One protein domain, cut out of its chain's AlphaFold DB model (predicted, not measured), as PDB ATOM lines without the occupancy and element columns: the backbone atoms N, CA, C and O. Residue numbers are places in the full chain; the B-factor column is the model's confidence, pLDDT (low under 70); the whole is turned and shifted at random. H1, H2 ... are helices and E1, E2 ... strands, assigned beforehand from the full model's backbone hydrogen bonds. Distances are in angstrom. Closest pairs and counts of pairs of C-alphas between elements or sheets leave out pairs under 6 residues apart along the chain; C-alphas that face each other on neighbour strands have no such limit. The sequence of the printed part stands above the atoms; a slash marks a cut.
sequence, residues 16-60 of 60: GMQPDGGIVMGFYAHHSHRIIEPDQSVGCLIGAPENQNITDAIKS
ATOM      1  N   GLY A  16      23.785 142.600  39.556       93.81
ATOM      2  CA  GLY A  16      24.694 141.770  40.334       93.81
ATOM      3  C   GLY A  16      25.630 140.969  39.443       93.81
ATOM      4  O   GLY A  16      25.658 141.142  38.225       93.81
ATOM      5  N   MET A  17      26.383 140.072  40.072       92.88
ATOM      6  CA  MET A  17      27.317 139.179  39.397       92.88
ATOM      7  C   MET A  17      26.979 137.732  39.745       92.88
ATOM      8  O   MET A  17      26.693 137.412  40.902       92.88
ATOM      9  N   GLN A  18      26.974 136.871  38.737       88.69
ATOM     10  CA  GLN A  18      26.817 135.434  38.891       88.69
ATOM     11  C   GLN A  18      28.104 134.811  39.461       88.69
ATOM     12  O   GLN A  18      29.173 135.429  39.402       88.69
ATOM     13  N   PRO A  19      28.040 133.581  40.005       87.75
ATOM     14  CA  PRO A  19      29.224 132.886  40.512       87.75
ATOM     15  C   PRO A  19      30.332 132.666  39.469       87.75
ATOM     16  O   PRO A  19      31.490 132.516  39.846       87.75
ATOM     17  N   ASP A  20      29.989 132.646  38.180       90.56
ATOM     18  CA  ASP A  20      30.921 132.505  37.054       90.56
ATOM     19  C   ASP A  20      31.530 133.843  36.578       90.56
ATOM     20  O   ASP A  20      32.361 133.850  35.671       90.56
ATOM     21  N   GLY A  21      31.150 134.967  37.200       89.06
ATOM     22  CA  GLY A  21      31.607 136.309  36.837       89.06
ATOM     23  C   GLY A  21      30.736 137.033  35.806       89.06
ATOM     24  O   GLY A  21      31.027 138.185  35.490       89.06
ATOM     25  N   GLY A  22      29.662 136.417  35.300       90.69
ATOM     26  CA  GLY A  22      28.724 137.071  34.385       90.69
ATOM     27  C   GLY A  22      27.860 138.132  35.074       90.69
ATOM     28  O   GLY A  22      27.453 137.970  36.227       90.69
ATOM     29  N   ILE A  23      27.532 139.223  34.376       92.56
ATOM     30  CA  ILE A  23      26.572 140.219  34.878       92.56
ATOM     31  C   ILE A  23      25.167 139.605  34.868       92.56
ATOM     32  O   ILE A  23      24.732 139.047  33.864       92.56
ATOM     33  N   VAL A  24      24.427 139.754  35.968       93.69
ATOM     34  CA  VAL A  24      23.007 139.388  36.051       93.69
ATOM     35  C   VAL A  24      22.164 140.614  36.378       93.69
ATOM     36  O   VAL A  24      22.474 141.381  37.292       93.69
ATOM     37  N   MET A  25      21.080 140.800  35.625       94.75
ATOM     38  CA  MET A  25      20.144 141.910  35.793       94.75
ATOM     39  C   MET A  25      18.709 141.427  35.656       94.75
ATOM     40  O   MET A  25      18.376 140.714  34.714       94.75
ATOM     41  N   GLY A  26      17.843 141.847  36.572       94.38
ATOM     42  CA  GLY A  26      16.445 141.435  36.541       94.38
ATOM     43  C   GLY A  26      15.689 141.849  37.791       94.38
ATOM     44  O   GLY A  26      15.757 143.002  38.194       94.38
ATOM     45  N   PHE A  27      14.961 140.924  38.410       95.06
ATOM     46  CA  PHE A  27      14.167 141.175  39.614       95.06
ATOM     47  C   PHE A  27      14.601 140.268  40.752       95.06
ATOM     48  O   PHE A  27      15.224 139.237  40.540       95.06
ATOM     49  N   TYR A  28      14.244 140.623  41.979       96.38
ATOM     50  CA  TYR A  28      14.438 139.714  43.096       96.38
ATOM     51  C   TYR A  28      13.406 138.587  43.073       96.38
ATOM     52  O   TYR A  28      12.204 138.834  42.952       96.38
ATOM     53  N   ALA A  29      13.874 137.345  43.223       96.06
ATOM     54  CA  ALA A  29      12.996 136.213  43.481       96.06
ATOM     55  C   ALA A  29      12.236 136.420  44.798       96.06
ATOM     56  O   ALA A  29      12.735 137.063  45.726       96.06
ATOM     57  N   HIS A  30      11.034 135.849  44.886       96.56
ATOM     58  CA  HIS A  30      10.158 135.999  46.044       96.56
ATOM     59  C   HIS A  30      10.902 135.717  47.364       96.56
ATOM     60  O   HIS A  30      11.524 134.669  47.517       96.56
ATOM     61  N   HIS A  31      10.862 136.681  48.292       96.69
ATOM     62  CA  HIS A  31      11.547 136.625  49.591       96.69
ATOM     63  C   HIS A  31      13.070 136.358  49.544       96.69
ATOM     64  O   HIS A  31      13.617 135.760  50.467       96.69
ATOM     65  N   SER A  32      13.797 136.824  48.521       96.00
ATOM     66  CA  SER A  32      15.268 136.745  48.513       96.00
ATOM     67  C   SER A  32      15.933 137.921  47.791       96.00
ATOM     68  O   SER A  32      15.281 138.626  47.034       96.00
ATOM     69  N   HIS A  33      17.249 138.091  47.958       94.81
ATOM     70  CA  HIS A  33      18.066 138.977  47.112       94.81
ATOM     71  C   HIS A  33      18.664 138.262  45.889       94.81
ATOM     72  O   HIS A  33      19.569 138.782  45.239       94.81
ATOM     73  N   ARG A  34      18.178 137.062  45.551       94.56
ATOM     74  CA  ARG A  34      18.597 136.374  44.331       94.56
ATOM     75  C   ARG A  34      17.976 137.074  43.129       94.56
ATOM     76  O   ARG A  34      16.752 137.117  43.014       94.56
ATOM     77  N   ILE A  35      18.820 137.599  42.247       95.50
ATOM     78  CA  ILE A  35      18.385 138.219  40.997       95.50
ATOM     79  C   ILE A  35      17.966 137.109  40.024       95.50
ATOM     80  O   ILE A  35      18.677 136.118  39.854       95.50
ATOM     81  N   ILE A  36      16.790 137.266  39.428       93.12
ATOM     82  CA  ILE A  36      16.243 136.429  38.365       93.12
ATOM     83  C   ILE A  36      16.018 137.287  37.130       93.12
ATOM     84  O   ILE A  36      15.441 138.372  37.208       93.12
ATOM     85  N   GLU A  37      16.487 136.802  35.991       91.50
ATOM     86  CA  GLU A  37      16.277 137.473  34.715       91.50
ATOM     87  C   GLU A  37      14.847 137.208  34.223       91.50
ATOM     88  O   GLU A  37      14.328 136.103  34.419       91.50
ATOM     89  N   PRO A  38      14.178 138.205  33.623       89.31
ATOM     90  CA  PRO A  38      12.916 137.968  32.940       89.31
ATOM     91  C   PRO A  38      13.111 137.002  31.763       89.31
ATOM     92  O   PRO A  38      14.195 136.910  31.184       89.31
ATOM     93  N   ASP A  39      12.044 136.283  31.415       88.62
ATOM     94  CA  ASP A  39      12.029 135.412  30.241       88.62
ATOM     95  C   ASP A  39      12.343 136.230  28.981       88.62
ATOM     96  O   ASP A  39      11.700 137.241  28.728       88.62
ATOM     97  N   GLN A  40      13.318 135.797  28.185       83.50
ATOM     98  CA  GLN A  40      13.796 136.540  27.013       83.50
ATOM     99  C   GLN A  40      12.773 136.601  25.865       83.50
ATOM    100  O   GLN A  40      12.826 137.505  25.037       83.50
ATOM    101  N   SER A  41      11.828 135.658  25.801       84.06
ATOM    102  CA  SER A  41      10.790 135.621  24.763       84.06
ATOM    103  C   SER A  41       9.596 136.532  25.063       84.06
ATOM    104  O   SER A  41       8.865 136.900  24.144       84.06
ATOM    105  N   VAL A  42       9.400 136.907  26.333       86.75
ATOM    106  CA  VAL A  42       8.231 137.684  26.787       86.75
ATOM    107  C   VAL A  42       8.616 139.000  27.474       86.75
ATOM    108  O   VAL A  42       7.884 139.983  27.390       86.75
ATOM    109  N   GLY A  43       9.756 139.048  28.159       90.00
ATOM    110  CA  GLY A  43      10.205 140.189  28.949       90.00
ATOM    111  C   GLY A  43       9.320 140.474  30.171       90.00
ATOM    112  O   GLY A  43       8.653 139.599  30.730       90.00
ATOM    113  N   CYS A  44       9.321 141.731  30.627       93.31
ATOM    114  CA  CYS A  44       8.485 142.189  31.738       93.31
ATOM    115  C   CYS A  44       7.143 142.742  31.231       93.31
ATOM    116  O   CYS A  44       7.061 143.907  30.852       93.31
ATOM    117  N   LEU A  45       6.072 141.949  31.330       94.69
ATOM    118  CA  LEU A  45       4.724 142.296  30.840       94.69
ATOM    119  C   LEU A  45       4.100 143.566  31.439       94.69
ATOM    120  O   LEU A  45       3.139 144.097  30.894       94.69
ATOM    121  N   ILE A  46       4.597 144.036  32.583       94.62
ATOM    122  CA  ILE A  46       4.111 145.263  33.230       94.62
ATOM    123  C   ILE A  46       5.041 146.456  32.997       94.62
ATOM    124  O   ILE A  46       4.654 147.584  33.291       94.62
ATOM    125  N   GLY A  47       6.269 146.215  32.536       94.31
ATOM    126  CA  GLY A  47       7.273 147.237  32.260       94.31
ATOM    127  C   GLY A  47       7.169 147.770  30.837       94.31
ATOM    128  O   GLY A  47       6.530 147.166  29.989       94.31
ATOM    129  N   ALA A  48       7.827 148.890  30.561       93.81
ATOM    130  CA  ALA A  48       8.011 149.349  29.188       93.81
ATOM    131  C   ALA A  48       8.807 148.296  28.369       93.81
ATOM    132  O   ALA A  48       9.813 147.793  28.893       93.81
ATOM    133  N   PRO A  49       8.398 147.953  27.130       90.75
ATOM    134  CA  PRO A  49       9.088 146.968  26.287       90.75
ATOM    135  C   PRO A  49      10.573 147.285  26.049       90.75
ATOM    136  O   PRO A  49      11.401 146.385  25.928       90.75
ATOM    137  N   GLU A  50      10.934 148.568  26.046       92.19
ATOM    138  CA  GLU A  50      12.291 149.066  25.822       92.19
ATOM    139  C   GLU A  50      13.274 148.649  26.922       92.19
ATOM    140  O   GLU A  50      14.479 148.590  26.675       92.19
ATOM    141  N   ASN A  51      12.782 148.335  28.127       92.69
ATOM    142  CA  ASN A  51      13.640 147.946  29.247       92.69
ATOM    143  C   ASN A  51      14.499 146.721  28.911       92.69
ATOM    144  O   ASN A  51      15.661 146.691  29.304       92.69
ATOM    145  N   GLN A  52      13.950 145.752  28.171       89.81
ATOM    146  CA  GLN A  52      14.666 144.534  27.787       89.81
ATOM    147  C   GLN A  52      15.886 144.873  26.921       89.81
ATOM    148  O   GLN A  52      17.014 144.539  27.282       89.81
ATOM    149  N   ASN A  53      15.670 145.661  25.863       90.69
ATOM    150  CA  ASN A  53      16.727 146.114  24.957       90.69
ATOM    151  C   ASN A  53      17.834 146.875  25.701       90.69
ATOM    152  O   ASN A  53      19.016 146.671  25.435       90.69
ATOM    153  N   ILE A  54      17.455 147.742  26.648       91.50
ATOM    154  CA  ILE A  54      18.409 148.502  27.467       91.50
ATOM    155  C   ILE A  54      19.223 147.559  28.355       91.50
ATOM    156  O   ILE A  54      20.441 147.698  28.436       91.50
ATOM    157  N   THR A  55      18.576 146.600  29.024       91.38
ATOM    158  CA  THR A  55      19.291 145.662  29.896       91.38
ATOM    159  C   THR A  55      20.215 144.736  29.118       91.38
ATOM    160  O   THR A  55      21.310 144.458  29.596       91.38
ATOM    161  N   ASP A  56      19.833 144.291  27.923       89.50
ATOM    162  CA  ASP A  56      20.671 143.394  27.125       89.50
ATOM    163  C   ASP A  56      21.896 144.122  26.555       89.50
ATOM    164  O   ASP A  56      22.993 143.569  26.577       89.50
ATOM    165  N   ALA A  57      21.753 145.397  26.174       90.62
ATOM    166  CA  ALA A  57      22.870 146.244  25.746       90.62
ATOM    167  C   ALA A  57      23.899 146.547  26.856       90.62
ATOM    168  O   ALA A  57      25.003 146.991  26.559       90.62
ATOM    169  N   ILE A  58      23.546 146.357  28.132       87.62
ATOM    170  CA  ILE A  58      24.462 146.558  29.270       87.62
ATOM    171  C   ILE A  58      25.197 145.256  29.638       87.62
ATOM    172  O   ILE A  58      26.271 145.316  30.231       87.62
ATOM    173  N   LYS A  59      24.639 144.078  29.317       83.25
ATOM    174  CA  LYS A  59      25.282 142.778  29.605       83.25
ATOM    175  C   LYS A  59      26.460 142.466  28.676       83.25
ATOM    176  O   LYS A  59      27.240 141.575  29.007       83.25
ATOM    177  N   SER A  60      26.533 143.134  27.522       62.09
ATOM    178  CA  SER A  60      27.535 142.935  26.463       62.09
ATOM    179  C   SER A  60      28.884 143.579  26.748       62.09
ATOM    180  O   SER A  60      28.881 144.732  27.231       62.09
TER     181      SER A  60
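AT A GLANCE: This is residues 16 to 60 of the 60 residues of an uncharacterized protein of Candidatus Weimeria bifida (UniProt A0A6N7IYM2). With little regular structure, this is a flat piece made mostly of loops: a short strand, E1, leads into a long winding stretch, and helix H1 follows, its last residues coming back near E1. Within that stretch, residues 27 to 36 fold back on themselves, and residues 45 to 50, of which 50 belongs to H1, stick out. The printed part has 45 residues, with E1 before H1; the class is mixed, with 13 residues in named elements. It is only just compact, close to loose, with a radius of gyration of the C-alphas of 11.0 A and spans of 28 by 28 by 14 A.

IN THESE COORDINATES: E1, residues 23 to 25, begins at C-alpha 23 (26.572, 140.219, 34.878) and is 6.7 A long. H1, residues 50 to 59, is 14.9 A long and ends at C-alpha 59 (25.282, 142.778, 29.605).

HOW THE PARTS SIT: E1 pairs with no named strand, but residues 16 to 17 pair antiparallel with its residues 23 to 24. Residues 27 to 28 pair antiparallel with residues 35 to 36. The closest C-alphas of E1 and H1, those of Ile 23 and Lys 59, are 6.0 A apart. In H1 every O i to N i+4 pair is within hydrogen-bond range.

THE WHOLE: The C-alphas farthest apart, those of Asp 20 and Ile 46, are 29.9 A apart. The printed part has no cut; the link from E1 to H1 is long, 24 residues. Residue 60 has pLDDT under 70.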